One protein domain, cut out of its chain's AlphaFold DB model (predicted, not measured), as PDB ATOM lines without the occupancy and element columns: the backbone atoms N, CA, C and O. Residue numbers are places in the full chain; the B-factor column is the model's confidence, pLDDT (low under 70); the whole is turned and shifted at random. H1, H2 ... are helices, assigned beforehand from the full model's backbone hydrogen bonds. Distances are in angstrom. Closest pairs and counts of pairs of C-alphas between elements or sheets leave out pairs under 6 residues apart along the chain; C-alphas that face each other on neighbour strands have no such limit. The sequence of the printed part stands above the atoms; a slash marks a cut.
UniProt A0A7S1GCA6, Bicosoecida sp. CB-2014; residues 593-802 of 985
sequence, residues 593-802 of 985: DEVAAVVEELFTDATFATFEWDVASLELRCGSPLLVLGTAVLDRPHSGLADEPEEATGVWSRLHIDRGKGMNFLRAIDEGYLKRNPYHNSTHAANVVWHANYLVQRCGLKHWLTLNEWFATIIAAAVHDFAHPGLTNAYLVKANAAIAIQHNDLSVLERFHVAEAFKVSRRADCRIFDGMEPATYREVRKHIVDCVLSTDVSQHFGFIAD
ATOM      1  N   ASP A 593       1.107 -35.594  -7.147       76.56
ATOM      2  CA  ASP A 593       0.914 -35.418  -8.591       76.56
ATOM      3  C   ASP A 593      -0.470 -35.925  -9.048       76.56
ATOM      4  O   ASP A 593      -1.121 -35.302  -9.882       76.56
ATOM      5  N   GLU A 594      -0.981 -36.999  -8.433       81.25
ATOM      6  CA  GLU A 594      -2.356 -37.481  -8.640       81.25
ATOM      7  C   GLU A 594      -3.383 -36.490  -8.073       81.25
ATOM      8  O   GLU A 594      -4.396 -36.210  -8.713       81.25
ATOM      9  N   VAL A 595      -3.099 -35.885  -6.911       84.31
ATOM     10  CA  VAL A 595      -3.889 -34.762  -6.379       84.31
ATOM     11  C   VAL A 595      -3.907 -33.608  -7.381       84.31
ATOM     12  O   VAL A 595      -4.981 -33.078  -7.648       84.31
ATOM     13  N   ALA A 596      -2.763 -33.235  -7.966       83.31
ATOM     14  CA  ALA A 596      -2.702 -32.167  -8.966       83.31
ATOM     15  C   ALA A 596      -3.551 -32.484 -10.213       83.31
ATOM     16  O   ALA A 596      -4.347 -31.644 -10.624       83.31
ATOM     17  N   ALA A 597      -3.473 -33.707 -10.748       83.69
ATOM     18  CA  ALA A 597      -4.278 -34.128 -11.896       83.69
ATOM     19  C   ALA A 597      -5.796 -34.053 -11.626       83.69
ATOM     20  O   ALA A 597      -6.552 -33.572 -12.470       83.69
ATOM     21  N   VAL A 598      -6.259 -34.457 -10.435       85.00
ATOM     22  CA  VAL A 598      -7.684 -34.325 -10.067       85.00
ATOM     23  C   VAL A 598      -8.066 -32.857  -9.818       85.00
ATOM     24  O   VAL A 598      -9.178 -32.456 -10.149       85.00
ATOM     25  N   VAL A 599      -7.166 -32.021  -9.288       86.00
ATOM     26  CA  VAL A 599      -7.388 -30.564  -9.165       86.00
ATOM     27  C   VAL A 599      -7.560 -29.906 -10.545       86.00
ATOM     28  O   VAL A 599      -8.438 -29.058 -10.705       86.00
ATOM     29  N   GLU A 600      -6.789 -30.321 -11.552       84.38
ATOM     30  CA  GLU A 600      -6.960 -29.867 -12.938       84.38
ATOM     31  C   GLU A 600      -8.286 -30.352 -13.547       84.38
ATOM     32  O   GLU A 600      -9.018 -29.537 -14.113       84.38
ATOM     33  N   GLU A 601      -8.664 -31.625 -13.354       83.88
ATOM     34  CA  GLU A 601      -9.980 -32.158 -13.759       83.88
ATOM     35  C   GLU A 601     -11.121 -31.306 -13.176       83.88
ATOM     36  O   GLU A 601     -12.006 -30.863 -13.913       83.88
ATOM     37  N   LEU A 602     -11.063 -30.989 -11.875       84.94
ATOM     38  CA  LEU A 602     -12.037 -30.117 -11.211       84.94
ATOM     39  C   LEU A 602     -12.132 -28.735 -11.868       84.94
ATOM     40  O   LEU A 602     -13.229 -28.200 -11.997       84.94
ATOM     41  N   PHE A 603     -11.030 -28.142 -12.329       81.81
ATOM     42  CA  PHE A 603     -11.080 -26.851 -13.024       81.81
ATOM     43  C   PHE A 603     -11.696 -26.924 -14.434       81.81
ATOM     44  O   PHE A 603     -12.123 -25.885 -14.938       81.81
ATOM     45  N   THR A 604     -11.796 -28.114 -15.040       81.06
ATOM     46  CA  THR A 604     -12.511 -28.337 -16.314       81.06
ATOM     47  C   THR A 604     -14.001 -28.653 -16.146       81.06
ATOM     48  O   THR A 604     -14.774 -28.483 -17.090       81.06
ATOM     49  N   ASP A 605     -14.431 -29.073 -14.953       79.56
ATOM     50  CA  ASP A 605     -15.836 -29.338 -14.636       79.56
ATOM     51  C   ASP A 605     -16.642 -28.025 -14.627       79.56
ATOM     52  O   ASP A 605     -16.526 -27.192 -13.726       79.56
ATOM     53  N   ALA A 606     -17.513 -27.849 -15.626       77.00
ATOM     54  CA  ALA A 606     -18.374 -26.673 -15.757       77.00
ATOM     55  C   ALA A 606     -19.331 -26.468 -14.561       77.00
ATOM     56  O   ALA A 606     -19.842 -25.363 -14.362       77.00
ATOM     57  N   THR A 607     -19.567 -27.505 -13.751       80.06
ATOM     58  CA  THR A 607     -20.361 -27.428 -12.520       80.06
ATOM     59  C   THR A 607     -19.529 -27.078 -11.278       80.06
ATOM     60  O   THR A 607     -20.101 -26.621 -10.288       80.06
ATOM     61  N   PHE A 608     -18.188 -27.120 -11.337       78.44
ATOM     62  CA  PHE A 608     -17.253 -26.741 -10.257       78.44
ATOM     63  C   PHE A 608     -17.129 -25.211 -10.044       78.44
ATOM     64  O   PHE A 608     -16.058 -24.629  -9.810       78.44
ATOM     65  N   ALA A 609     -18.268 -24.529 -10.143       76.62
ATOM     66  CA  ALA A 609     -18.470 -23.127  -9.805       76.62
ATOM     67  C   ALA A 609     -19.936 -22.805  -9.417       76.62
ATOM     68  O   ALA A 609     -20.277 -21.616  -9.305       76.62
ATOM     69  N   THR A 610     -20.790 -23.827  -9.241       84.75
ATOM     70  CA  THR A 610     -22.204 -23.729  -8.829       84.75
ATOM     71  C   THR A 610     -22.390 -24.101  -7.350       84.75
ATOM     72  O   THR A 610     -21.471 -24.589  -6.687       84.75
ATOM     73  N   PHE A 611     -23.586 -23.832  -6.818       85.81
ATOM     74  CA  PHE A 611     -23.968 -24.196  -5.448       85.81
ATOM     75  C   PHE A 611     -24.254 -25.701  -5.304       85.81
ATOM     76  O   PHE A 611     -23.949 -26.296  -4.280       85.81
ATOM     77  N   GLU A 612     -24.805 -26.324  -6.347       84.25
ATOM     78  CA  GLU A 612     -25.316 -27.706  -6.339       84.25
ATOM     79  C   GLU A 612     -24.243 -28.760  -6.677       84.25
ATOM     80  O   GLU A 612     -24.565 -29.888  -7.048       84.25
ATOM     81  N   TRP A 613     -22.962 -28.395  -6.600       86.88
ATOM     82  CA  TRP A 613     -21.860 -29.263  -7.008       86.88
ATOM     83  C   TRP A 613     -21.705 -30.487  -6.086       86.88
ATOM     84  O   TRP A 613     -21.622 -30.354  -4.863       86.88
ATOM     85  N   ASP A 614     -21.640 -31.689  -6.670       86.31
ATOM     86  CA  ASP A 614     -21.584 -32.949  -5.920       86.31
ATOM     87  C   ASP A 614     -20.180 -33.221  -5.352       86.31
ATOM     88  O   ASP A 614     -19.354 -33.922  -5.945       86.31
ATOM     89  N   VAL A 615     -19.934 -32.713  -4.145       88.38
ATOM     90  CA  VAL A 615     -18.709 -32.972  -3.372       88.38
ATOM     91  C   VAL A 615     -18.567 -34.455  -2.981       88.38
ATOM     92  O   VAL A 615     -17.446 -34.945  -2.838       88.38
ATOM     93  N   ALA A 616     -19.662 -35.217  -2.854       85.94
ATOM     94  CA  ALA A 616     -19.589 -36.645  -2.531       85.94
ATOM     95  C   ALA A 616     -19.041 -37.476  -3.708       85.94
ATOM     96  O   ALA A 616     -18.356 -38.479  -3.491       85.94
ATOM     97  N   SER A 617     -19.220 -37.012  -4.952       84.25
ATOM     98  CA  SER A 617     -18.538 -37.576  -6.129       84.25
ATOM     99  C   SER A 617     -17.007 -37.573  -6.007       84.25
ATOM    100  O   SER A 617     -16.340 -38.387  -6.651       84.25
ATOM    101  N   LEU A 618     -16.434 -36.666  -5.204       84.69
ATOM    102  CA  LEU A 618     -14.990 -36.529  -5.045       84.69
ATOM    103  C   LEU A 618     -14.412 -37.617  -4.131       84.69
ATOM    104  O   LEU A 618     -13.375 -38.186  -4.466       84.69
ATOM    105  N   GLU A 619     -15.105 -37.989  -3.048       84.81
ATOM    106  CA  GLU A 619     -14.717 -39.132  -2.197       84.81
ATOM    107  C   GLU A 619     -14.635 -40.416  -3.037       84.81
ATOM    108  O   GLU A 619     -13.660 -41.163  -2.967       84.81
ATOM    109  N   LEU A 620     -15.622 -40.609  -3.918       78.88
ATOM    110  CA  LEU A 620     -15.725 -41.745  -4.835       78.88
ATOM    111  C   LEU A 620     -14.682 -41.726  -5.976       78.88
ATOM    112  O   LEU A 620     -14.530 -42.739  -6.668       78.88
ATOM    113  N   ARG A 621     -13.995 -40.597  -6.204       77.06
ATOM    114  CA  ARG A 621     -12.891 -40.452  -7.172       77.06
ATOM    115  C   ARG A 621     -11.517 -40.651  -6.530       77.06
ATOM    116  O   ARG A 621     -10.732 -41.426  -7.061       77.06
ATOM    117  N   CYS A 622     -11.240 -39.980  -5.410       82.44
ATOM    118  CA  CYS A 622      -9.883 -39.855  -4.857       82.44
ATOM    119  C   CYS A 622      -9.680 -40.427  -3.444       82.44
ATOM    120  O   CYS A 622      -8.549 -40.470  -2.975       82.44
ATOM    121  N   GLY A 623     -10.740 -40.808  -2.718       85.56
ATOM    122  CA  GLY A 623     -10.647 -41.308  -1.335       85.56
ATOM    123  C   GLY A 623     -10.226 -40.283  -0.262       85.56
ATOM    124  O   GLY A 623     -10.333 -40.598   0.929       85.56
ATOM    125  N   SER A 624      -9.807 -39.080  -0.673       91.88
ATOM    126  CA  SER A 624      -9.340 -37.959   0.158       91.88
ATOM    127  C   SER A 624      -9.916 -36.620  -0.354       91.88
ATOM    128  O   SER A 624      -9.195 -35.796  -0.933       91.88
ATOM    129  N   PRO A 625     -11.239 -36.401  -0.216       94.44
ATOM    130  CA  PRO A 625     -11.929 -35.272  -0.838       94.44
ATOM    131  C   PRO A 625     -11.549 -33.913  -0.239       94.44
ATOM    132  O   PRO A 625     -11.578 -32.913  -0.954       94.44
ATOM    133  N   LEU A 626     -11.176 -33.848   1.043       96.69
ATOM    134  CA  LEU A 626     -10.770 -32.601   1.693       96.69
ATOM    135  C   LEU A 626      -9.355 -32.195   1.269       96.69
ATOM    136  O   LEU A 626      -9.110 -31.007   1.057       96.69
ATOM    137  N   LEU A 627      -8.448 -33.161   1.094       95.62
ATOM    138  CA  LEU A 627      -7.117 -32.915   0.535       95.62
ATOM    139  C   LEU A 627      -7.214 -32.307  -0.867       95.62
ATOM    140  O   LEU A 627      -6.671 -31.225  -1.104       95.62
ATOM    141  N   VAL A 628      -7.922 -32.974  -1.783       93.56
ATOM    142  CA  VAL A 628      -8.025 -32.529  -3.181       93.56
ATOM    143  C   VAL A 628      -8.757 -31.190  -3.275       93.56
ATOM    144  O   VAL A 628      -8.245 -30.249  -3.881       93.56
ATOM    145  N   LEU A 629      -9.914 -31.050  -2.623       93.62
ATOM    146  CA  LEU A 629     -10.703 -29.822  -2.706       93.62
ATOM    147  C   LEU A 629     -10.048 -28.638  -1.984       93.62
ATOM    148  O   LEU A 629     -10.056 -27.524  -2.508       93.62
ATOM    149  N   GLY A 630      -9.467 -28.859  -0.802       94.25
ATOM    150  CA  GLY A 630      -8.728 -27.826  -0.076       94.25
ATOM    151  C   GLY A 630      -7.537 -27.320  -0.889       94.25
ATOM    152  O   GLY A 630      -7.307 -26.113  -0.953       94.25
ATOM    153  N   THR A 631      -6.846 -28.226  -1.590       92.25
ATOM    154  CA  THR A 631      -5.772 -27.874  -2.529       92.25
ATOM    155  C   THR A 631      -6.325 -27.058  -3.705       92.25
ATOM    156  O   THR A 631      -5.839 -25.958  -3.940       92.25
ATOM    157  N   ALA A 632      -7.409 -27.496  -4.359       90.38
ATOM    158  CA  ALA A 632      -8.052 -26.764  -5.463       90.38
ATOM    159  C   ALA A 632      -8.531 -25.346  -5.085       90.38
ATOM    160  O   ALA A 632      -8.478 -24.424  -5.904       90.38
ATOM    161  N   VAL A 633      -9.026 -25.159  -3.858       90.44
ATOM    162  CA  VAL A 633      -9.495 -23.855  -3.357       90.44
ATOM    163  C   VAL A 633      -8.327 -22.913  -3.056       90.44
ATOM    164  O   VAL A 633      -8.428 -21.728  -3.366       90.44
ATOM    165  N   LEU A 634      -7.228 -23.422  -2.490       90.06
ATOM    166  CA  LEU A 634      -6.069 -22.617  -2.082       90.06
ATOM    167  C   LEU A 634      -5.064 -22.372  -3.231       90.06
ATOM    168  O   LEU A 634      -4.439 -21.314  -3.272       90.06
ATOM    169  N   ASP A 635      -4.948 -23.286  -4.200       85.19
ATOM    170  CA  ASP A 635      -4.127 -23.096  -5.409       85.19
ATOM    171  C   ASP A 635      -4.696 -22.033  -6.362       85.19
ATOM    172  O   ASP A 635      -3.933 -21.364  -7.064       85.19
ATOM    173  N   ARG A 636      -6.025 -21.848  -6.400       77.25
ATOM    174  CA  ARG A 636      -6.667 -20.857  -7.282       77.25
ATOM    175  C   ARG A 636      -6.163 -19.437  -6.958       77.25
ATOM    176  O   ARG A 636      -6.288 -19.004  -5.812       77.25
ATOM    177  N   PRO A 637      -5.691 -18.637  -7.934       66.50
ATOM    178  CA  PRO A 637      -5.385 -17.225  -7.702       66.50
ATOM    179  C   PRO A 637      -6.658 -16.448  -7.326       66.50
ATOM    180  O   PRO A 637      -7.741 -16.715  -7.848       66.50
ATOM    181  N   HIS A 638      -6.543 -15.503  -6.391       67.06
ATOM    182  CA  HIS A 638      -7.680 -14.767  -5.822       67.06
ATOM    183  C   HIS A 638      -7.508 -13.250  -6.005       67.06
ATOM    184  O   HIS A 638      -6.848 -12.582  -5.208       67.06
ATOM    185  N   SER A 639      -8.137 -12.709  -7.053       59.78
ATOM    186  CA  SER A 639      -8.221 -11.272  -7.359       59.78
ATOM    187  C   SER A 639      -9.453 -10.612  -6.717       59.78
ATOM    188  O   SER A 639     -10.534 -11.205  -6.686       59.78
ATOM    189  N   GLY A 640      -9.316  -9.382  -6.211       60.88
ATOM    190  CA  GLY A 640     -10.442  -8.576  -5.709       60.88
ATOM    191  C   GLY A 640     -10.922  -8.874  -4.278       60.88
ATOM    192  O   GLY A 640     -12.096  -8.642  -3.979       60.88
ATOM    193  N   LEU A 641     -10.044  -9.391  -3.408       72.62
ATOM    194  CA  LEU A 641     -10.209  -9.289  -1.946       72.62
ATOM    195  C   LEU A 641      -9.976  -7.831  -1.489       72.62
ATOM    196  O   LEU A 641      -9.451  -7.030  -2.260       72.62
ATOM    197  N   ALA A 642     -10.392  -7.475  -0.269       57.06
ATOM    198  CA  ALA A 642     -10.630  -6.078   0.130       57.06
ATOM    199  C   ALA A 642      -9.432  -5.106  -0.013       57.06
ATOM    200  O   ALA A 642      -9.644  -3.949  -0.375       57.06
ATOM    201  N   ASP A 643      -8.202  -5.567   0.241       61.31
ATOM    202  CA  ASP A 643      -6.997  -4.720   0.349       61.31
ATOM    203  C   ASP A 643      -5.933  -4.984  -0.743       61.31
ATOM    204  O   ASP A 643      -4.816  -4.474  -0.666       61.31
ATOM    205  N   GLU A 644      -6.243  -5.803  -1.755       57.91
ATOM    206  CA  GLU A 644      -5.224  -6.565  -2.497       57.91
ATOM    207  C   GLU A 644      -5.113  -6.227  -4.007       57.91
ATOM    208  O   GLU A 644      -6.139  -6.119  -4.686       57.91
ATOM    209  N   PRO A 645      -3.889  -6.129  -4.577       53.19
ATOM    210  CA  PRO A 645      -3.665  -5.873  -6.006       53.19
ATOM    211  C   PRO A 645      -3.946  -7.093  -6.910       53.19
ATOM    212  O   PRO A 645      -4.016  -8.234  -6.456       53.19
ATOM    213  N   GLU A 646      -4.069  -6.856  -8.223       52.81
ATOM    214  CA  GLU A 646      -4.448  -7.850  -9.254       52.81
ATOM    215  C   GLU A 646      -3.344  -8.859  -9.659       52.81
ATOM    216  O   GLU A 646      -3.394  -9.442 -10.741       52.81
ATOM    217  N   GLU A 647      -2.339  -9.107  -8.816       52.78
ATOM    218  CA  GLU A 647      -1.255 -10.035  -9.168       52.78
ATOM    219  C   GLU A 647      -1.668 -11.514  -9.080       52.78
ATOM    220  O   GLU A 647      -2.315 -11.965  -8.132       52.78
ATOM    221  N   ALA A 648      -1.236 -12.303 -10.068       51.88
ATOM    222  CA  ALA A 648      -1.637 -13.698 -10.270       51.88
ATOM    223  C   ALA A 648      -0.982 -14.716  -9.306       51.88
ATOM    224  O   ALA A 648      -0.913 -15.906  -9.613       51.88
ATOM    225  N   THR A 649      -0.482 -14.282  -8.146       60.53
ATOM    226  CA  THR A 649       0.162 -15.170  -7.167       60.53
ATOM    227  C   THR A 649      -0.869 -15.833  -6.241       60.53
ATOM    228  O   THR A 649      -1.793 -15.197  -5.725       60.53
ATOM    229  N   GLY A 650      -0.726 -17.150  -6.046       69.81
ATOM    230  CA  GLY A 650      -1.594 -17.952  -5.172       69.81
ATOM    231  C   GLY A 650      -1.391 -17.655  -3.681       69.81
ATOM    232  O   GLY A 650      -0.393 -17.045  -3.283       69.81
ATOM    233  N   VAL A 651      -2.328 -18.111  -2.837       84.69
ATOM    234  CA  VAL A 651      -2.319 -17.803  -1.390       84.69
ATOM    235  C   VAL A 651      -1.040 -18.269  -0.696       84.69
ATOM    236  O   VAL A 651      -0.540 -17.574   0.186       84.69
ATOM    237  N   TRP A 652      -0.479 -19.405  -1.127       88.19
ATOM    238  CA  TRP A 652       0.719 -20.000  -0.542       88.19
ATOM    239  C   TRP A 652       1.886 -19.007  -0.515       88.19
ATOM    240  O   TRP A 652       2.399 -18.685   0.553       88.19
ATOM    241  N   SER A 653       2.238 -18.424  -1.665       85.81
ATOM    242  CA  SER A 653       3.328 -17.447  -1.770       85.81
ATOM    243  C   SER A 653       3.049 -16.171  -0.969       85.81
ATOM    244  O   SER A 653       3.943 -15.660  -0.289       85.81
ATOM    245  N   ARG A 654       1.804 -15.676  -1.023       85.19
ATOM    246  CA  ARG A 654       1.373 -14.401  -0.415       85.19
ATOM    247  C   ARG A 654       1.291 -14.446   1.111       85.19
ATOM    248  O   ARG A 654       1.540 -13.434   1.750       85.19
ATOM    249  N   LEU A 655       1.002 -15.612   1.691       89.88
ATOM    250  CA  LEU A 655       1.044 -15.850   3.141       89.88
ATOM    251  C   LEU A 655       2.338 -16.554   3.603       89.88
ATOM    252  O   LEU A 655       2.422 -16.998   4.747       89.88
ATOM    253  N   HIS A 656       3.335 -16.667   2.716       92.25
ATOM    254  CA  HIS A 656       4.634 -17.317   2.953       92.25
ATOM    255  C   HIS A 656       4.527 -18.769   3.468       92.25
ATOM    256  O   HIS A 656       5.333 -19.244   4.271       92.25
ATOM    257  N   ILE A 657       3.517 -19.488   2.985       92.56
ATOM    258  CA  ILE A 657       3.253 -20.892   3.281       92.56
ATOM    259  C   ILE A 657       3.945 -21.754   2.225       92.56
ATOM    260  O   ILE A 657       3.702 -21.611   1.029       92.56
ATOM    261  N   ASP A 658       4.763 -22.707   2.666       92.75
ATOM    262  CA  ASP A 658       5.262 -23.762   1.786       92.75
ATOM    263  C   ASP A 658       4.097 -24.654   1.313       92.75
ATOM    264  O   ASP A 658       3.399 -25.255   2.136       92.75
ATOM    265  N   ARG A 659       3.878 -24.751  -0.008       90.81
ATOM    266  CA  ARG A 659       2.760 -25.524  -0.585       90.81
ATOM    267  C   ARG A 659       2.827 -27.009  -0.215       90.81
ATOM    268  O   ARG A 659       1.782 -27.614   0.007       90.81
ATOM    269  N   GLY A 660       4.027 -27.581  -0.078       91.56
ATOM    270  CA  GLY A 660       4.217 -28.959   0.383       91.56
ATOM    271  C   GLY A 660       3.684 -29.161   1.802       91.56
ATOM    272  O   GLY A 660       2.850 -30.036   2.029       91.56
ATOM    273  N   LYS A 661       4.064 -28.289   2.745       93.94
ATOM    274  CA  LYS A 661       3.495 -28.259   4.105       93.94
ATOM    275  C   LYS A 661       1.986 -28.015   4.099       93.94
ATOM    276  O   LYS A 661       1.287 -28.591   4.931       93.94
ATOM    277  N   GLY A 662       1.491 -27.191   3.173       93.50
ATOM    278  CA  GLY A 662       0.065 -26.952   2.926       93.50
ATOM    279  C   GLY A 662      -0.697 -28.237   2.602       93.50
ATOM    280  O   GLY A 662      -1.623 -28.609   3.323       93.50
ATOM    281  N   MET A 663      -0.259 -28.957   1.567       94.00
ATOM    282  CA  MET A 663      -0.845 -30.237   1.154       94.00
ATOM    283  C   MET A 663      -0.701 -31.311   2.240       94.00
ATOM    284  O   MET A 663      -1.671 -32.000   2.544       94.00
ATOM    285  N   ASN A 664       0.463 -31.421   2.889       95.00
ATOM    286  CA  ASN A 664       0.693 -32.372   3.984       95.00
ATOM    287  C   ASN A 664      -0.224 -32.113   5.188       95.00
ATOM    288  O   ASN A 664      -0.685 -33.055   5.829       95.00
ATOM    289  N   PHE A 665      -0.497 -30.846   5.514       97.62
ATOM    290  CA  PHE A 665      -1.466 -30.489   6.547       97.62
ATOM    291  C   PHE A 665      -2.883 -30.895   6.137       97.62
ATOM    292  O   PHE A 665      -3.539 -31.597   6.900       97.62
ATOM    293  N   LEU A 666      -3.343 -30.530   4.934       97.44
ATOM    294  CA  LEU A 666      -4.673 -30.920   4.443       97.44
ATOM    295  C   LEU A 666      -4.858 -32.446   4.424       97.44
ATOM    296  O   LEU A 666      -5.894 -32.936   4.864       97.44
ATOM    297  N   ARG A 667      -3.830 -33.186   3.993       95.88
ATOM    298  CA  ARG A 667      -3.771 -34.653   4.003       95.88
ATOM    299  C   ARG A 667      -3.953 -35.208   5.418       95.88
ATOM    300  O   ARG A 667      -4.868 -35.990   5.653       95.88
ATOM    301  N   ALA A 668      -3.160 -34.726   6.375       97.38
ATOM    302  CA  ALA A 668      -3.246 -35.140   7.775       97.38
ATOM    303  C   ALA A 668      -4.572 -34.745   8.461       97.38
ATOM    304  O   ALA A 668      -4.973 -35.388   9.434       97.38
ATOM    305  N   ILE A 669      -5.255 -33.700   7.978       98.50
ATOM    306  CA  ILE A 669      -6.607 -33.347   8.427       98.50
ATOM    307  C   ILE A 669      -7.652 -34.302   7.820       98.50
ATOM    308  O   ILE A 669      -8.487 -34.808   8.565       98.50
ATOM    309  N   ASP A 670      -7.590 -34.608   6.518       97.62
ATOM    310  CA  ASP A 670      -8.484 -35.565   5.837       97.62
ATOM    311  C   ASP A 670      -8.404 -36.966   6.477       97.62
ATOM    312  O   ASP A 670      -9.409 -37.509   6.932       97.62
ATOM    313  N   GLU A 671      -7.187 -37.496   6.633       94.88
ATOM    314  CA  GLU A 671      -6.901 -38.798   7.257       94.88
ATOM    315  C   GLU A 671      -7.409 -38.912   8.704       94.88
ATOM    316  O   GLU A 671      -7.818 -39.991   9.139       94.88
ATOM    317  N   GLY A 672      -7.384 -37.810   9.462       96.25
ATOM    318  CA  GLY A 672      -7.847 -37.783  10.850       96.25
ATOM    319  C   GLY A 672      -9.368 -37.669  11.008       96.25
ATOM    320  O   GLY A 672      -9.872 -37.859  12.118       96.25
ATOM    321  N   TYR A 673     -10.130 -37.420   9.938       97.75
ATOM    322  CA  TYR A 673     -11.583 -37.591   9.977       97.75
ATOM    323  C   TYR A 673     -11.944 -39.078  10.011       97.75
ATOM    324  O   TYR A 673     -11.584 -39.873   9.144       97.75
ATOM    325  N   LEU A 674     -12.715 -39.480  11.024       91.44
ATOM    326  CA  LEU A 674     -13.030 -40.888  11.242       91.44
ATOM    327  C   LEU A 674     -14.004 -41.406  10.169       91.44
ATOM    328  O   LEU A 674     -15.215 -41.281  10.335       91.44
ATOM    329  N   LYS A 675     -13.498 -42.080   9.124       86.56
ATOM    330  CA  LYS A 675     -14.284 -42.665   8.004       86.56
ATOM    331  C   LYS A 675     -15.423 -43.623   8.423       86.56
ATOM    332  O   LYS A 675     -16.280 -43.964   7.621       86.56
ATOM    333  N   ARG A 676     -15.479 -44.035   9.698       90.50
ATOM    334  CA  ARG A 676     -16.618 -44.765  10.302       90.50
ATOM    335  C   ARG A 676     -17.865 -43.894  10.544       90.50
ATOM    336  O   ARG A 676     -18.929 -44.433  10.843       90.50
ATOM    337  N   ASN A 677     -17.720 -42.569  10.536       92.31
ATOM    338  CA  ASN A 677     -18.793 -41.625  10.820       92.31
ATOM    339  C   ASN A 677     -19.653 -41.431   9.558       92.31
ATOM    340  O   ASN A 677     -19.116 -41.032   8.525       92.31
ATOM    341  N   PRO A 678     -20.984 -41.613   9.628       93.44
ATOM    342  CA  PRO A 678     -21.866 -41.486   8.464       93.44
ATOM    343  C   PRO A 678     -22.167 -40.031   8.055       93.44
ATOM    344  O   PRO A 678     -22.979 -39.820   7.162       93.44
ATOM    345  N   TYR A 679     -21.584 -39.035   8.734       96.00
ATOM    346  CA  TYR A 679     -21.795 -37.615   8.433       96.00
ATOM    347  C   TYR A 679     -20.549 -36.772   8.732       96.00
ATOM    348  O   TYR A 679     -19.911 -36.312   7.801       96.00
ATOM    349  N   HIS A 680     -20.145 -36.632  10.003       97.81
ATOM    350  CA  HIS A 680     -18.954 -35.856  10.397       97.81
ATOM    351  C   HIS A 680     -17.647 -36.580   9.995       97.81
ATOM    352  O   HIS A 680     -17.016 -37.261  10.810       97.81
ATOM    353  N   ASN A 681     -17.298 -36.500   8.713       96.12
ATOM    354  CA  ASN A 681     -16.153 -37.118   8.040       96.12
ATOM    355  C   ASN A 681     -15.505 -36.103   7.061       96.12
ATOM    356  O   ASN A 681     -15.958 -34.959   6.972       96.12
ATOM    357  N   SER A 682     -14.447 -36.487   6.334       96.88
ATOM    358  CA  SER A 682     -13.737 -35.541   5.460       96.88
ATOM    359  C   SER A 682     -14.554 -35.091   4.246       96.88
ATOM    360  O   SER A 682     -14.335 -33.985   3.761       96.88
ATOM    361  N   THR A 683     -15.557 -35.854   3.806       96.38
ATOM    362  CA  THR A 683     -16.494 -35.451   2.741       96.38
ATOM    363  C   THR A 683     -17.416 -34.319   3.197       96.38
ATOM    364  O   THR A 683     -17.638 -33.364   2.455       96.38
ATOM    365  N   HIS A 684     -17.892 -34.355   4.445       97.50
ATOM    366  CA  HIS A 684     -18.595 -33.225   5.073       97.50
ATOM    367  C   HIS A 684     -17.682 -32.004   5.241       97.50
ATOM    368  O   HIS A 684     -18.066 -30.897   4.870       97.50
ATOM    369  N   ALA A 685     -16.444 -32.195   5.702       98.19
ATOM    370  CA  ALA A 685     -15.477 -31.102   5.822       98.19
ATOM    371  C   ALA A 685     -15.149 -30.451   4.466       98.19
ATOM    372  O   ALA A 685     -15.160 -29.226   4.347       98.19
ATOM    373  N   ALA A 686     -14.943 -31.260   3.423       97.19
ATOM    374  CA  ALA A 686     -14.798 -30.804   2.044       97.19
ATOM    375  C   ALA A 686     -16.039 -30.015   1.597       97.19
ATOM    376  O   ALA A 686     -15.920 -28.925   1.041       97.19
ATOM    377  N   ASN A 687     -17.241 -30.503   1.908       96.31
ATOM    378  CA  ASN A 687     -18.481 -29.822   1.551       96.31
ATOM    379  C   ASN A 687     -18.615 -28.438   2.212       96.31
ATOM    380  O   ASN A 687     -19.032 -27.478   1.561       96.31
ATOM    381  N   VAL A 688     -18.201 -28.301   3.476       97.81
ATOM    382  CA  VAL A 688     -18.176 -27.006   4.175       97.81
ATOM    383  C   VAL A 688     -17.080 -26.088   3.618       97.81
ATOM    384  O   VAL A 688     -17.337 -24.898   3.446       97.81
ATOM    385  N   VAL A 689     -15.909 -26.614   3.233       96.88
ATOM    386  CA  VAL A 689     -14.875 -25.854   2.495       96.88
ATOM    387  C   VAL A 689     -15.405 -25.336   1.154       96.88
ATOM    388  O   VAL A 689     -15.188 -24.163   0.834       96.88
ATOM    389  N   TRP A 690     -16.147 -26.157   0.396       94.50
ATOM    390  CA  TRP A 690     -16.768 -25.728  -0.861       94.50
ATOM    391  C   TRP A 690     -17.727 -24.565  -0.639       94.50
ATOM    392  O   TRP A 690     -17.575 -23.504  -1.243       94.50
ATOM    393  N   HIS A 691     -18.687 -24.746   0.269       94.19
ATOM    394  CA  HIS A 691     -19.743 -23.771   0.509       94.19
ATOM    395  C   HIS A 691     -19.211 -22.476   1.133       94.19
ATOM    396  O   HIS A 691     -19.653 -21.395   0.742       94.19
ATOM    397  N   ALA A 692     -18.219 -22.547   2.028       94.06
ATOM    398  CA  ALA A 692     -17.543 -21.367   2.560       94.06
ATOM    399  C   ALA A 692     -16.883 -20.546   1.439       94.06
ATOM    400  O   ALA A 692     -17.105 -19.337   1.350       94.06
ATOM    401  N   ASN A 693     -16.141 -21.193   0.532       91.19
ATOM    402  CA  ASN A 693     -15.553 -20.497  -0.611       91.19
ATOM    403  C   ASN A 693     -16.627 -19.970  -1.579       91.19
ATOM    404  O   ASN A 693     -16.562 -18.814  -1.988       91.19
ATOM    405  N   TYR A 694     -17.647 -20.770  -1.909       90.69
ATOM    406  CA  TYR A 694     -18.742 -20.362  -2.793       90.69
ATOM    407  C   TYR A 694     -19.430 -19.087  -2.288       90.69
ATOM    408  O   TYR A 694     -19.578 -18.128  -3.048       90.69
ATOM    409  N   LEU A 695     -19.791 -19.035  -1.000       90.75
ATOM    410  CA  LEU A 695     -20.410 -17.859  -0.384       90.75
ATOM    411  C   LEU A 695     -19.505 -16.622  -0.487       90.75
ATOM    412  O   LEU A 695     -19.992 -15.539  -0.811       90.75
ATOM    413  N   VAL A 696     -18.190 -16.770  -0.293       88.69
ATOM    414  CA  VAL A 696     -17.252 -15.648  -0.461       88.69
ATOM    415  C   VAL A 696     -17.194 -15.165  -1.911       88.69
ATOM    416  O   VAL A 696     -17.349 -13.968  -2.162       88.69
ATOM    417  N   GLN A 697     -17.014 -16.078  -2.868       83.69
ATOM    418  CA  GLN A 697     -16.804 -15.746  -4.283       83.69
ATOM    419  C   GLN A 697     -18.081 -15.299  -5.012       83.69
ATOM    420  O   GLN A 697     -17.983 -14.587  -6.010       83.69
ATOM    421  N   ARG A 698     -19.270 -15.735  -4.568       85.56
ATOM    422  CA  ARG A 698     -20.546 -15.513  -5.276       85.56
ATOM    423  C   ARG A 698     -21.523 -14.585  -4.560       85.56
ATOM    424  O   ARG A 698     -22.287 -13.909  -5.239       85.56
ATOM    425  N   CYS A 699     -21.503 -14.497  -3.229       85.00
ATOM    426  CA  CYS A 699     -22.460 -13.678  -2.468       85.00
ATOM    427  C   CYS A 699     -21.918 -12.283  -2.100       85.00
ATOM    428  O   CYS A 699     -22.372 -11.672  -1.135       85.00
ATOM    429  N   GLY A 700     -20.931 -11.777  -2.848       81.06
ATOM    430  CA  GLY A 700     -20.390 -10.417  -2.701       81.06
ATOM    431  C   GLY A 700     -19.505 -10.176  -1.470       81.06
ATOM    432  O   GLY A 700     -18.978  -9.076  -1.317       81.06
ATOM    433  N   LEU A 701     -19.295 -11.182  -0.613       85.44
ATOM    434  CA  LEU A 701     -18.494 -11.055   0.612       85.44
ATOM    435  C   LEU A 701     -16.994 -10.857   0.330       85.44
ATOM    436  O   LEU A 701     -16.285 -10.330   1.181       85.44
ATOM    437  N   LYS A 702     -16.511 -11.231  -0.863       83.62
ATOM    438  CA  LYS A 702     -15.105 -11.096  -1.285       83.62
ATOM    439  C   LYS A 702     -14.512  -9.705  -1.029       83.62
ATOM    440  O   LYS A 702     -13.401  -9.597  -0.532       83.62
ATOM    441  N   HIS A 703     -15.271  -8.646  -1.303       83.50
ATOM    442  CA  HIS A 703     -14.819  -7.258  -1.137       83.50
ATOM    443  C   HIS A 703     -14.861  -6.751   0.320       83.50
ATOM    444  O   HIS A 703     -14.580  -5.581   0.568       83.50
ATOM    445  N   TRP A 704     -15.232  -7.612   1.272       86.19
ATOM    446  CA  TRP A 704     -15.322  -7.319   2.707       86.19
ATOM    447  C   TRP A 704     -14.337  -8.130   3.554       86.19
ATOM    448  O   TRP A 704     -14.305  -7.940   4.766       86.19
ATOM    449  N   LEU A 705     -13.577  -9.038   2.935       90.00
ATOM    450  CA  LEU A 705     -12.638  -9.935   3.603       90.00
ATOM    451  C   LEU A 705     -11.208  -9.638   3.149       90.00
ATOM    452  O   LEU A 705     -10.934  -9.507   1.951       90.00
ATOM    453  N   THR A 706     -10.294  -9.593   4.112       91.25
ATOM    454  CA  THR A 706      -8.848  -9.612   3.854       91.25
ATOM    455  C   THR A 706      -8.386 -11.001   3.382       91.25
ATOM    456  O   THR A 706      -9.098 -12.002   3.532       91.25
ATOM    457  N   LEU A 707      -7.158 -11.100   2.858       89.19
ATOM    458  CA  LEU A 707      -6.538 -12.396   2.548       89.19
ATOM    459  C   LEU A 707      -6.409 -13.286   3.798       89.19
ATOM    460  O   LEU A 707      -6.659 -14.491   3.722       89.19
ATOM    461  N   ASN A 708      -6.092 -12.683   4.948       93.25
ATOM    462  CA  ASN A 708      -5.945 -13.369   6.233       93.25
ATOM    463  C   ASN A 708      -7.282 -13.935   6.733       93.25
ATOM    464  O   ASN A 708      -7.335 -15.083   7.172       93.25
ATOM    465  N   GLU A 709      -8.365 -13.163   6.633       94.44
ATOM    466  CA  GLU A 709      -9.707 -13.598   7.038       94.44
ATOM    467  C   GLU A 709     -10.271 -14.679   6.115       94.44
ATOM    468  O   GLU A 709     -10.821 -15.670   6.602       94.44
ATOM    469  N   TRP A 710     -10.113 -14.539   4.793       93.88
ATOM    470  CA  TRP A 710     -10.542 -15.577   3.854       93.88
ATOM    471  C   TRP A 710      -9.764 -16.880   4.074       93.88
ATOM    472  O   TRP A 710     -10.380 -17.934   4.231       93.88
ATOM    473  N   PHE A 711      -8.432 -16.819   4.182       94.75
ATOM    474  CA  PHE A 711      -7.613 -18.001   4.460       94.75
ATOM    475  C   PHE A 711      -7.997 -18.655   5.795       94.75
ATOM    476  O   PHE A 711      -8.218 -19.867   5.853       94.75
ATOM    477  N   ALA A 712      -8.161 -17.860   6.858       97.31
ATOM    478  CA  ALA A 712      -8.640 -18.346   8.148       97.31
ATOM    479  C   ALA A 712     -10.027 -19.003   8.054       97.31
ATOM    480  O   ALA A 712     -10.254 -20.024   8.698       97.31
ATOM    481  N   THR A 713     -10.927 -18.474   7.218       96.88
ATOM    482  CA  THR A 713     -12.257 -19.059   6.967       96.88
ATOM    483  C   THR A 713     -12.155 -20.431   6.294       96.88
ATOM    484  O   THR A 713     -12.821 -21.372   6.728       96.88
ATOM    485  N   ILE A 714     -11.300 -20.587   5.276       97.19
ATOM    486  CA  ILE A 714     -11.104 -21.874   4.584       97.19
ATOM    487  C   ILE A 714     -10.434 -22.912   5.494       97.19
ATOM    488  O   ILE A 714     -10.884 -24.058   5.548       97.19
ATOM    489  N   ILE A 715      -9.412 -22.525   6.266       98.44
ATOM    490  CA  ILE A 715      -8.776 -23.432   7.232       98.44
ATOM    491  C   ILE A 715      -9.745 -23.803   8.364       98.44
ATOM    492  O   ILE A 715      -9.807 -24.973   8.732       98.44
ATOM    493  N   ALA A 716     -10.549 -22.863   8.875       98.81
ATOM    494  CA  ALA A 716     -11.598 -23.163   9.851       98.81
ATOM    495  C   ALA A 716     -12.609 -24.180   9.297       98.81
ATOM    496  O   ALA A 716     -12.872 -25.186   9.951       98.81
ATOM    497  N   ALA A 717     -13.110 -23.970   8.076       98.69
ATOM    498  CA  ALA A 717     -14.016 -24.898   7.400       98.69
ATOM    499  C   ALA A 717     -13.416 -26.310   7.250       98.69
ATOM    500  O   ALA A 717     -14.104 -27.295   7.517       98.69
ATOM    501  N   ALA A 718     -12.129 -26.426   6.912       98.75
ATOM    502  CA  ALA A 718     -11.450 -27.718   6.798       98.75
ATOM    503  C   ALA A 718     -11.361 -28.475   8.138       98.75
ATOM    504  O   ALA A 718     -11.480 -29.702   8.170       98.75
ATOM    505  N   VAL A 719     -11.168 -27.763   9.255       98.81
ATOM    506  CA  VAL A 719     -10.876 -28.377  10.566       98.81
ATOM    507  C   VAL A 719     -12.049 -28.392  11.551       98.81
ATOM    508  O   VAL A 719     -11.883 -28.918  12.649       98.81
ATOM    509  N   HIS A 720     -13.212 -27.826  11.207       98.81
ATOM    510  CA  HIS A 720     -14.280 -27.551  12.181       98.81
ATOM    511  C   HIS A 720     -14.845 -28.779  12.916       98.81
ATOM    512  O   HIS A 720     -15.280 -28.619  14.049       98.81
ATOM    513  N   ASP A 721     -14.792 -29.971  12.311       98.75
ATOM    514  CA  ASP A 721     -15.219 -31.262  12.883       98.75
ATOM    515  C   ASP A 721     -14.037 -32.258  13.010       98.75
ATOM    516  O   ASP A 721     -14.212 -33.483  13.056       98.75
ATOM    517  N   PHE A 722     -12.790 -31.773  13.017       98.62
ATOM    518  CA  PHE A 722     -11.603 -32.628  12.911       98.62
ATOM    519  C   PHE A 722     -11.512 -33.677  14.038       98.62
ATOM    520  O   PHE A 722     -11.598 -33.358  15.225       98.62
ATOM    521  N   ALA A 723     -11.335 -34.948  13.663       97.44
ATOM    522  CA  ALA A 723     -11.363 -36.109  14.563       97.44
ATOM    523  C   ALA A 723     -12.680 -36.312  15.359       97.44
ATOM    524  O   ALA A 723     -12.682 -36.977  16.399       97.44
ATOM    525  N   HIS A 724     -13.819 -35.786  14.883       98.19
ATOM    526  CA  HIS A 724     -15.117 -35.903  15.562       98.19
ATOM    527  C   HIS A 724     -15.503 -37.361  15.911       98.19
ATOM    528  O   HIS A 724     -15.429 -38.253  15.063       98.19
ATOM    529  N   PRO A 725     -15.958 -37.652  17.150       96.50
ATOM    530  CA  PRO A 725     -16.126 -39.026  17.636       96.50
ATOM    531  C   PRO A 725     -17.380 -39.744  17.113       96.50
ATOM    532  O   PRO A 725     -17.471 -40.969  17.250       96.50
ATOM    533  N   GLY A 726     -18.336 -38.996  16.549       95.75
ATOM    534  CA  GLY A 726     -19.668 -39.469  16.143       95.75
ATOM    535  C   GLY A 726     -20.768 -39.235  17.193       95.75
ATOM    536  O   GLY A 726     -21.833 -39.840  17.108       95.75
ATOM    537  N   LEU A 727     -20.511 -38.385  18.193       96.06
ATOM    538  CA  LEU A 727     -21.356 -38.133  19.368       96.06
ATOM    539  C   LEU A 727     -21.447 -36.623  19.615       96.06
ATOM    540  O   LEU A 727     -20.478 -35.928  19.353       96.06
ATOM    541  N   THR A 728     -22.564 -36.122  20.149       97.25
ATOM    542  CA  THR A 728     -22.778 -34.676  20.364       97.25
ATOM    543  C   THR A 728     -22.210 -34.168  21.695       97.25
ATOM    544  O   THR A 728     -22.099 -34.937  22.652       97.25
ATOM    545  N   ASN A 729     -21.972 -32.851  21.805       96.12
ATOM    546  CA  ASN A 729     -21.616 -32.163  23.060       96.12
ATOM    547  C   ASN A 729     -22.486 -32.632  24.244       96.12
ATOM    548  O   ASN A 729     -21.974 -33.122  25.248       96.12
ATOM    549  N   ALA A 730     -23.814 -32.594  24.094       95.25
ATOM    550  CA  ALA A 730     -24.752 -33.007  25.143       95.25
ATOM    551  C   ALA A 730     -24.660 -34.499  25.529       95.25
ATOM    552  O   ALA A 730     -24.963 -34.854  26.670       95.25
ATOM    553  N   TYR A 731     -24.243 -35.383  24.611       97.50
ATOM    554  CA  TYR A 731     -23.952 -36.779  24.945       97.50
ATOM    555  C   TYR A 731     -22.659 -36.886  25.760       97.50
ATOM    556  O   TYR A 731     -22.647 -37.556  26.787       97.50
ATOM    557  N   LEU A 732     -21.591 -36.213  25.322       96.88
ATOM    558  CA  LEU A 732     -20.263 -36.266  25.943       96.88
ATOM    559  C   LEU A 732     -20.274 -35.732  27.381       96.88
ATOM    560  O   LEU A 732     -19.732 -36.386  28.270       96.88
ATOM    561  N   VAL A 733     -20.967 -34.613  27.614       96.44
ATOM    562  CA  VAL A 733     -21.225 -34.053  28.951       96.44
ATOM    563  C   VAL A 733     -21.989 -35.060  29.819       96.44
ATOM    564  O   VAL A 733     -21.539 -35.422  30.903       96.44
ATOM    565  N   LYS A 734     -23.106 -35.614  29.322       97.06
ATOM    566  CA  LYS A 734     -23.908 -36.599  30.074       97.06
ATOM    567  C   LYS A 734     -23.150 -37.904  30.370       97.06
ATOM    568  O   LYS A 734     -23.424 -38.545  31.382       97.06
ATOM    569  N   ALA A 735     -22.226 -38.307  29.502       96.62
ATOM    570  CA  ALA A 735     -21.347 -39.460  29.697       96.62
ATOM    571  C   ALA A 735     -20.130 -39.168  30.598       96.62
ATOM    572  O   ALA A 735     -19.358 -40.091  30.854       96.62
ATOM    573  N   ASN A 736     -19.949 -37.927  31.071       96.62
ATOM    574  CA  ASN A 736     -18.759 -37.472  31.799       96.62
ATOM    575  C   ASN A 736     -17.453 -37.812  31.047       96.62
ATOM    576  O   ASN A 736     -16.489 -38.326  31.616       96.62
ATOM    577  N   ALA A 737     -17.456 -37.607  29.726       96.94
ATOM    578  CA  ALA A 737     -16.338 -37.957  28.859       96.94
ATOM    579  C   ALA A 737     -15.106 -37.085  29.154       96.94
ATOM    580  O   ALA A 737     -15.233 -35.893  29.427       96.94
ATOM    581  N   ALA A 738     -13.900 -37.646  29.012       97.50
ATOM    582  CA  ALA A 738     -12.651 -36.940  29.318       97.50
ATOM    583  C   ALA A 738     -12.511 -35.587  28.588       97.50
ATOM    584  O   ALA A 738     -12.072 -34.613  29.192       97.50
ATOM    585  N   ILE A 739     -12.955 -35.500  27.327       96.44
ATOM    586  CA  ILE A 739     -12.960 -34.240  26.564       96.44
ATOM    587  C   ILE A 739     -13.976 -33.214  27.090       96.44
ATOM    588  O   ILE A 739     -13.690 -32.021  27.058       96.44
ATOM    589  N   ALA A 740     -15.117 -33.649  27.641       97.69
ATOM    590  CA  ALA A 740     -16.083 -32.750  28.279       97.69
ATOM    591  C   ALA A 740     -15.515 -32.158  29.577       97.69
ATOM    592  O   ALA A 740     -15.528 -30.940  29.741       97.69
ATOM    593  N   ILE A 741     -14.886 -32.992  30.414       97.06
ATOM    594  CA  ILE A 741     -14.156 -32.555  31.616       97.06
ATOM    595  C   ILE A 741     -13.034 -31.568  31.239       97.06
ATOM    596  O   ILE A 741     -12.949 -30.481  31.806       97.06
ATOM    597  N   GLN A 742     -12.205 -31.906  30.243       97.31
ATOM    598  CA  GLN A 742     -11.106 -31.062  29.749       97.31
ATOM    599  C   GLN A 742     -11.579 -29.676  29.277       97.31
ATOM    600  O   GLN A 742     -10.858 -28.686  29.422       97.31
ATOM    601  N   HIS A 743     -12.785 -29.593  28.715       97.19
ATOM    602  CA  HIS A 743     -13.372 -28.361  28.193       97.19
ATOM    603  C   HIS A 743     -14.438 -27.736  29.109       97.19
ATOM    604  O   HIS A 743     -15.018 -26.713  28.750       97.19
ATOM    605  N   ASN A 744     -14.618 -28.275  30.321       97.44
ATOM    606  CA  ASN A 744     -15.580 -27.824  31.335       97.44
ATOM    607  C   ASN A 744     -17.001 -27.653  30.761       97.44
ATOM    608  O   ASN A 744     -17.655 -26.641  31.000       97.44
ATOM    609  N   ASP A 745     -17.436 -28.617  29.945       97.38
ATOM    610  CA  ASP A 745     -18.733 -28.669  29.250       97.38
ATOM    611  C   ASP A 745     -19.024 -27.529  28.238       97.38
ATOM    612  O   ASP A 745     -20.087 -27.513  27.616       97.38
ATOM    613  N   LEU A 746     -18.085 -26.602  28.005       94.75
ATOM    614  CA  LEU A 746     -18.252 -25.447  27.111       94.75
ATOM    615  C   LEU A 746     -17.732 -25.738  25.696       94.75
ATOM    616  O   LEU A 746     -16.517 -25.748  25.505       94.75
ATOM    617  N   SER A 747     -18.616 -25.883  24.702       96.81
ATOM    618  CA  SER A 747     -18.255 -26.100  23.280       96.81
ATOM    619  C   SER A 747     -17.190 -27.199  23.124       96.81
ATOM    620  O   SER A 747     -16.074 -26.976  22.646       96.81
ATOM    621  N   VAL A 748     -17.500 -28.365  23.700       98.31
ATOM    622  CA  VAL A 748     -16.546 -29.448  23.994       98.31
ATOM    623  C   VAL A 748     -15.871 -29.971  22.730       98.31
ATOM    624  O   VAL A 748     -14.654 -30.157  22.711       98.31
ATOM    625  N   LEU A 749     -16.663 -30.210  21.691       98.62
ATOM    626  CA  LEU A 749     -16.228 -30.694  20.390       98.62
ATOM    627  C   LEU A 749     -15.449 -29.617  19.641       98.62
ATOM    628  O   LEU A 749     -14.315 -29.841  19.243       98.62
ATOM    629  N   GLU A 750     -15.997 -28.414  19.554       98.69
ATOM    630  CA  GLU A 750     -15.456 -27.292  18.789       98.69
ATOM    631  C   GLU A 750     -14.077 -26.863  19.327       98.69
ATOM    632  O   GLU A 750     -13.139 -26.616  18.563       98.69
ATOM    633  N   ARG A 751     -13.899 -26.872  20.659       98.50
ATOM    634  CA  ARG A 751     -12.588 -26.687  21.310       98.50
ATOM    635  C   ARG A 751     -11.620 -27.836  21.052       98.50
ATOM    636  O   ARG A 751     -10.424 -27.581  20.927       98.50
ATOM    637  N   PHE A 752     -12.110 -29.073  21.001       98.50
ATOM    638  CA  PHE A 752     -11.301 -30.255  20.716       98.50
ATOM    639  C   PHE A 752     -10.807 -30.241  19.259       98.50
ATOM    640  O   PHE A 752      -9.600 -30.312  19.038       98.50
ATOM    641  N   HIS A 753     -11.692 -30.024  18.281       98.56
ATOM    642  CA  HIS A 753     -11.376 -29.966  16.847       98.56
ATOM    643  C   HIS A 753     -10.256 -28.967  16.542       98.56
ATOM    644  O   HIS A 753      -9.220 -29.330  15.978       98.56
ATOM    645  N   VAL A 754     -10.409 -27.721  17.004       98.62
ATOM    646  CA  VAL A 754      -9.396 -26.679  16.787       98.62
ATOM    647  C   VAL A 754      -8.099 -26.952  17.563       98.62
ATOM    648  O   VAL A 754      -7.013 -26.624  17.082       98.62
ATOM    649  N   ALA A 755      -8.167 -27.588  18.739       98.44
ATOM    650  CA  ALA A 755      -6.978 -27.960  19.504       98.44
ATOM    651  C   ALA A 755      -6.169 -29.074  18.824       98.44
ATOM    652  O   ALA A 755      -4.950 -28.939  18.714       98.44
ATOM    653  N   GLU A 756      -6.812 -30.140  18.340       98.44
ATOM    654  CA  GLU A 756      -6.134 -31.224  17.619       98.44
ATOM    655  C   GLU A 756      -5.568 -30.737  16.275       98.44
ATOM    656  O   GLU A 756      -4.414 -31.031  15.957       98.44
ATOM    657  N   ALA A 757      -6.295 -29.895  15.532       98.38
ATOM    658  CA  ALA A 757      -5.798 -29.305  14.286       98.38
ATOM    659  C   ALA A 757      -4.523 -28.461  14.498       98.38
ATOM    660  O   ALA A 757      -3.554 -28.581  13.743       98.38
ATOM    661  N   PHE A 758      -4.452 -27.677  15.581       98.50
ATOM    662  CA  PHE A 758      -3.225 -26.958  15.954       98.50
ATOM    663  C   PHE A 758      -2.113 -27.850  16.542       98.50
ATOM    664  O   PHE A 758      -0.981 -27.382  16.683       98.50
ATOM    665  N   LYS A 759      -2.371 -29.127  16.866       98.31
ATOM    666  CA  LYS A 759      -1.297 -30.118  17.082       98.31
ATOM    667  C   LYS A 759      -0.770 -30.646  15.749       98.31
ATOM    668  O   LYS A 759       0.446 -30.736  15.595       98.31
ATOM    669  N   VAL A 760      -1.647 -30.929  14.779       98.12
ATOM    670  CA  VAL A 760      -1.245 -31.333  13.418       98.12
ATOM    671  C   VAL A 760      -0.334 -30.272  12.800       98.12
ATOM    672  O   VAL A 760       0.761 -30.608  12.358       98.12
ATOM    673  N   SER A 761      -0.685 -28.984  12.902       97.25
ATOM    674  CA  SER A 761       0.140 -27.876  12.384       97.25
ATOM    675  C   SER A 761       1.493 -27.670  13.093       97.25
ATOM    676  O   SER A 761       2.204 -26.717  12.777       97.25
ATOM    677  N   ARG A 762       1.845 -28.504  14.085       96.31
ATOM    678  CA  ARG A 762       3.164 -28.529  14.744       96.31
ATOM    679  C   ARG A 762       4.042 -29.707  14.314       96.31
ATOM    680  O   ARG A 762       5.231 -29.685  14.634       96.31
ATOM    681  N   ARG A 763       3.508 -30.713  13.604       96.25
ATOM    682  CA  ARG A 763       4.330 -31.764  12.974       96.25
ATOM    683  C   ARG A 763       5.267 -31.108  11.963       96.25
ATOM    684  O   ARG A 763       4.829 -30.207  11.254       96.25
ATOM    685  N   ALA A 764       6.530 -31.530  11.890       94.12
ATOM    686  CA  ALA A 764       7.574 -30.816  11.145       94.12
ATOM    687  C   ALA A 764       7.240 -30.572   9.656       94.12
ATOM    688  O   ALA A 764       7.637 -29.540   9.108       94.12
ATOM    689  N   ASP A 765       6.490 -31.505   9.071       94.12
ATOM    690  CA  ASP A 765       5.994 -31.619   7.698       94.12
ATOM    691  C   ASP A 765       4.676 -30.875   7.420       94.12
ATOM    692  O   ASP A 765       4.356 -30.663   6.256       94.12
ATOM    693  N   CYS A 766       3.933 -30.452   8.450       96.50
ATOM    694  CA  CYS A 766       2.606 -29.819   8.348       96.50
ATOM    695  C   CYS A 766       2.583 -28.359   8.855       96.50
ATOM    696  O   CYS A 766       1.520 -27.824   9.178       96.50
ATOM    697  N   ARG A 767       3.744 -27.701   8.995       94.81
ATOM    698  CA  ARG A 767       3.865 -26.360   9.611       94.81
ATOM    699  C   ARG A 767       3.460 -25.220   8.673       94.81
ATOM    700  O   ARG A 767       4.289 -24.407   8.265       94.81
ATOM    701  N   ILE A 768       2.167 -25.136   8.368       95.38
ATOM    702  CA  ILE A 768       1.570 -24.131   7.466       95.38
ATOM    703  C   ILE A 768       1.671 -22.676   7.951       95.38
ATOM    704  O   ILE A 768       1.327 -21.764   7.212       95.38
ATOM    705  N   PHE A 769       2.130 -22.446   9.183       96.50
ATOM    706  CA  PHE A 769       2.247 -21.116   9.785       96.50
ATOM    707  C   PHE A 769       3.704 -20.631   9.938       96.50
ATOM    708  O   PHE A 769       3.905 -19.503  10.373       96.50
ATOM    709  N   ASP A 770       4.713 -21.454   9.601       94.12
ATOM    710  CA  ASP A 770       6.141 -21.169   9.874       94.12
ATOM    711  C   ASP A 770       6.645 -19.844   9.259       94.12
ATOM    712  O   ASP A 770       7.518 -19.206   9.841       94.12
ATOM    713  N   GLY A 771       6.146 -19.459   8.076       92.12
ATOM    714  CA  GLY A 771       6.598 -18.266   7.344       92.12
ATOM    715  C   GLY A 771       5.784 -16.994   7.602       92.12
ATOM    716  O   GLY A 771       6.154 -15.929   7.112       92.12
ATOM    717  N   MET A 772       4.687 -17.076   8.361       95.19
ATOM    718  CA  MET A 772       3.853 -15.909   8.666       95.19
ATOM    719  C   MET A 772       4.522 -15.007   9.704       95.19
ATOM    720  O   MET A 772       5.069 -15.487  10.699       95.19
ATOM    721  N   GLU A 773       4.385 -13.688   9.552       95.12
ATOM    722  CA  GLU A 773       4.804 -12.769  10.609       95.12
ATOM    723  C   GLU A 773       4.060 -13.042  11.933       95.12
ATOM    724  O   GLU A 773       2.871 -13.391  11.930       95.12
ATOM    725  N   PRO A 774       4.683 -12.781  13.101       96.44
ATOM    726  CA  PRO A 774       4.026 -12.936  14.397       96.44
ATOM    727  C   PRO A 774       2.767 -12.077  14.591       96.44
ATOM    728  O   PRO A 774       2.029 -12.312  15.546       96.44
ATOM    729  N   ALA A 775       2.518 -11.059  13.758       96.25
ATOM    730  CA  ALA A 775       1.239 -10.345  13.699       96.25
ATOM    731  C   ALA A 775       0.183 -11.168  12.946       96.25
ATOM    732  O   ALA A 775      -0.785 -11.609  13.569       96.25
ATOM    733  N   THR A 776       0.437 -11.461  11.670       95.56
ATOM    734  CA  THR A 776      -0.389 -12.292  10.780       95.56
ATOM    735  C   THR A 776      -0.783 -13.620  11.421       95.56
ATOM    736  O   THR A 776      -1.961 -13.964  11.447       95.56
ATOM    737  N   TYR A 777       0.156 -14.342  12.045       97.31
ATOM    738  CA  TYR A 777      -0.167 -15.599  12.725       97.31
ATOM    739  C   TYR A 777      -1.153 -15.415  13.890       97.31
ATOM    740  O   TYR A 777      -2.049 -16.239  14.065       97.31
ATOM    741  N   ARG A 778      -1.029 -14.348  14.696       97.62
ATOM    742  CA  ARG A 778      -1.966 -14.085  15.807       97.62
ATOM    743  C   ARG A 778      -3.363 -13.737  15.302       97.62
ATOM    744  O   ARG A 778      -4.335 -14.164  15.919       97.62
ATOM    745  N   GLU A 779      -3.447 -12.993  14.206       97.19
ATOM    746  CA  GLU A 779      -4.698 -12.665  13.523       97.19
ATOM    747  C   GLU A 779      -5.346 -13.926  12.940       97.19
ATOM    748  O   GLU A 779      -6.392 -14.350  13.429       97.19
ATOM    749  N   VAL A 780      -4.682 -14.605  12.000       97.81
ATOM    750  CA  VAL A 780      -5.163 -15.842  11.358       97.81
ATOM    751  C   VAL A 780      -5.550 -16.900  12.396       97.81
ATOM    752  O   VAL A 780      -6.636 -17.474  12.315       97.81
ATOM    753  N   ARG A 781      -4.728 -17.114  13.436       98.25
ATOM    754  CA  ARG A 781      -5.057 -18.022  14.548       98.25
ATOM    755  C   ARG A 781      -6.347 -17.619  15.256       98.25
ATOM    756  O   ARG A 781      -7.141 -18.499  15.584       98.25
ATOM    757  N   LYS A 782      -6.535 -16.328  15.542       98.19
ATOM    758  CA  LYS A 782      -7.740 -15.825  16.207       98.19
ATOM    759  C   LYS A 782      -8.968 -16.084  15.337       98.19
ATOM    760  O   LYS A 782      -9.912 -16.679  15.835       98.19
ATOM    761  N   HIS A 783      -8.930 -15.718  14.056       98.44
ATOM    762  CA  HIS A 783     -10.051 -15.949  13.141       98.44
ATOM    763  C   HIS A 783     -10.383 -17.444  13.003       98.44
ATOM    764  O   HIS A 783     -11.552 -17.798  13.101       98.44
ATOM    765  N   ILE A 784      -9.390 -18.342  12.902       98.75
ATOM    766  CA  ILE A 784      -9.636 -19.799  12.896       98.75
ATOM    767  C   ILE A 784     -10.350 -20.252  14.181       98.75
ATOM    768  O   ILE A 784     -11.316 -21.008  14.111       98.75
ATOM    769  N   VAL A 785      -9.903 -19.794  15.359       98.62
ATOM    770  CA  VAL A 785     -10.522 -20.162  16.646       98.62
ATOM    771  C   VAL A 785     -11.932 -19.587  16.783       98.62
ATOM    772  O   VAL A 785     -12.842 -20.330  17.142       98.62
ATOM    773  N   ASP A 786     -12.129 -18.305  16.476       97.44
ATOM    774  CA  ASP A 786     -13.433 -17.640  16.555       97.44
ATOM    775  C   ASP A 786     -14.437 -18.301  15.578       97.44
ATOM    776  O   ASP A 786     -15.576 -18.573  15.958       97.44
ATOM    777  N   CYS A 787     -14.008 -18.653  14.356       97.88
ATOM    778  CA  CYS A 787     -14.835 -19.352  13.371       97.88
ATOM    779  C   CYS A 787     -15.176 -20.793  13.781       97.88
ATOM    780  O   CYS A 787     -16.348 -21.159  13.716       97.88
ATOM    781  N   VAL A 788     -14.219 -21.612  14.239       98.62
ATOM    782  CA  VAL A 788     -14.533 -22.991  14.672       98.62
ATOM    783  C   VAL A 788     -15.401 -22.992  15.931       98.62
ATOM    784  O   VAL A 788     -16.341 -23.768  16.016       98.62
ATOM    785  N   LEU A 789     -15.186 -22.077  16.882       97.81
ATOM    786  CA  LEU A 789     -16.086 -21.959  18.035       97.81
ATOM    787  C   LEU A 789     -17.494 -21.470  17.656       97.81
ATOM    788  O   LEU A 789     -18.423 -21.702  18.425       97.81
ATOM    789  N   SER A 790     -17.680 -20.837  16.492       96.25
ATOM    790  CA  SER A 790     -19.001 -20.405  16.010       96.25
ATOM    791  C   SER A 790     -19.870 -21.532  15.433       96.25
ATOM    792  O   SER A 790     -21.072 -21.323  15.252       96.25
ATOM    793  N   THR A 791     -19.321 -22.728  15.178       97.44
ATOM    794  CA  THR A 791     -20.112 -23.874  14.681       97.44
ATOM    795  C   THR A 791     -20.928 -24.569  15.777       97.44
ATOM    796  O   THR A 791     -21.840 -25.333  15.457       97.44
ATOM    797  N   ASP A 792     -20.681 -24.256  17.057       96.06
ATOM    798  CA  ASP A 792     -21.485 -24.738  18.183       96.06
ATOM    799  C   ASP A 792     -22.947 -24.294  18.023       96.06
ATOM    800  O   ASP A 792     -23.311 -23.123  18.183       96.06
ATOM    801  N   VAL A 793     -23.817 -25.267  17.744       88.00
ATOM    802  CA  VAL A 793     -25.244 -25.059  17.461       88.00
ATOM    803  C   VAL A 793     -25.982 -24.371  18.625       88.00
ATOM    804  O   VAL A 793     -27.034 -23.765  18.409       88.00
ATOM    805  N   SER A 794     -25.444 -24.384  19.852       89.81
ATOM    806  CA  SER A 794     -26.004 -23.612  20.970       89.81
ATOM    807  C   SER A 794     -25.909 -22.091  20.765       89.81
ATOM    808  O   SER A 794     -26.799 -21.359  21.207       89.81
ATOM    809  N   GLN A 795     -24.902 -21.613  20.029       88.25
ATOM    810  CA  GLN A 795     -24.672 -20.193  19.740       88.25
ATOM    811  C   GLN A 795     -25.511 -19.668  18.561       88.25
ATOM    812  O   GLN A 795     -25.671 -18.454  18.416       88.25
ATOM    813  N   HIS A 796     -26.121 -20.553  17.761       87.81
ATOM    814  CA  HIS A 796     -26.905 -20.222  16.558       87.81
ATOM    815  C   HIS A 796     -27.901 -19.062  16.754       87.81
ATOM    816  O   HIS A 796     -27.975 -18.148  15.930       87.81
ATOM    817  N   PHE A 797     -28.660 -19.059  17.857       87.38
ATOM    818  CA  PHE A 797     -29.645 -18.001  18.119       87.38
ATOM    819  C   PHE A 797     -29.012 -16.630  18.412       87.38
ATOM    820  O   PHE A 797     -29.662 -15.617  18.159       87.38
ATOM    821  N   GLY A 798     -27.761 -16.590  18.885       88.12
ATOM    822  CA  GLY A 798     -26.967 -15.367  19.017       88.12
ATOM    823  C   GLY A 798     -26.620 -14.788  17.648       88.12
ATOM    824  O   GLY A 798     -27.060 -13.688  17.325       88.12
ATOM    825  N   PHE A 799     -25.959 -15.573  16.791       88.81
ATOM    826  CA  PHE A 799     -25.585 -15.138  15.438       88.81
ATOM    827  C   PHE A 799     -26.794 -14.703  14.597       88.81
ATOM    828  O   PHE A 799     -26.745 -13.672  13.931       88.81
ATOM    829  N   ILE A 800     -27.925 -15.414  14.685       87.81
ATOM    830  CA  ILE A 800     -29.173 -15.009  14.019       87.81
ATOM    831  C   ILE A 800     -29.757 -13.715  14.609       87.81
ATOM    832  O   ILE A 800     -30.369 -12.938  13.872       87.81
ATOM    833  N   ALA A 801     -29.603 -13.453  15.909       88.38
ATOM    834  CA  ALA A 801     -30.034 -12.195  16.516       88.38
ATOM    835  C   ALA A 801     -29.140 -11.019  16.092       88.38
ATOM    836  O   ALA A 801     -29.662  -9.946  15.796       88.38
ATOM    837  N   ASP A 802     -27.824 -11.216  16.004       86.81
ATOM    838  CA  ASP A 802     -26.878 -10.183  15.575       86.81
ATOM    839  C   ASP A 802     -26.993  -9.884  14.076       86.81
ATOM    840  O   ASP A 802     -27.163  -8.724  13.697       86.81
TER     841      ASP A 802
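AT A GLANCE: This is residues 593 to 802 of the 985 residues of a protein of Bicosoecida sp. CB-2014 (UniProt A0A7S1GCA6). H3, H6 and H8 run side by side as the core of a compact helical body, with H5 along H3, H1 crossing H3, and H12 packed on H8. H11 and H12 form a helical hairpin, and the short H9 and H10 make a small head at one end of H11. The printed part has 210 residues with thirteen named helices, H1 to H13 in order, and no named strand: all helix. The radius of gyration of the C-alphas is 17.0 A, and they span 51 by 40 by 39 A.

HOW THE PARTS SIT: Start at H1, residues 593 to 604, which touches H3, residues 625 to 635, only just about perpendicular at 71 degrees; their closest C-alphas are Val 599 and Ala 632, 5.3 A. H2, residues 616 to 622, touches H3 only at the corner, closest at C-alphas 619 and 625, 5.0 A. H3 is the hub, touching six helices. H4, residues 651 to 654, touches it, closest at C-alphas 634 and 651, 6.1 A. H5, residues 659 to 672, touches H3 at a shallow tilt of 24 degrees, opposite ways, closest at C-alphas 627 and 666, 5.0 A. H6, residues 682 to 698, touches H3 at a shallow 29 degrees, the same way, closest at C-alphas 626 and 686, 4.4 A. H7, residues 701 to 704, is close to H6 but not clearly touching, at C-alphas 696 and 702, 5.1 A. H8, residues 707 to 719, completes the bundle of H3, H6 and H8, helices side by side; it touches H6 at C-alphas 689 and 717, 5.1 A. H9, residues 729 to 734, touches H10, residues 738 to 743, closest at C-alphas 733 and 740, 5.3 A. H10 touches H11, residues 748 to 760, by 748 to 752 alone, closest at C-alphas 740 and 748, 5.4 A. H12, residues 774 to 789, touches H8 at a steep 44 degrees, closest at C-alphas 716 and 784, 4.9 A. H13, residues 796 to 802, touches no helix. Every O i to N i+4 pair is within hydrogen-bond range except in H12, 11 of 12; H4 and H7 are too short for one.

IN THESE COORDINATES: Find C-alpha 593 at (0.914, -35.418, -8.591), where H1 begins. H6, the longest by residues, runs 23.7 A from C-alpha 682 at (-13.737, -35.541, 5.460); H12 is 22.3 A long and H5 19.8 A. H13 ends at C-alpha 802, (-26.878, -10.183, 15.575).

THE WHOLE: The C-alphas farthest apart, Glu 646 and Ala 735, are 52.9 A apart. The printed part has no cut. Look for long links from H1 to H2, H3 to H4 and H11 to H12. Residues 637 to 640 and 642 to 650 have pLDDT under 70.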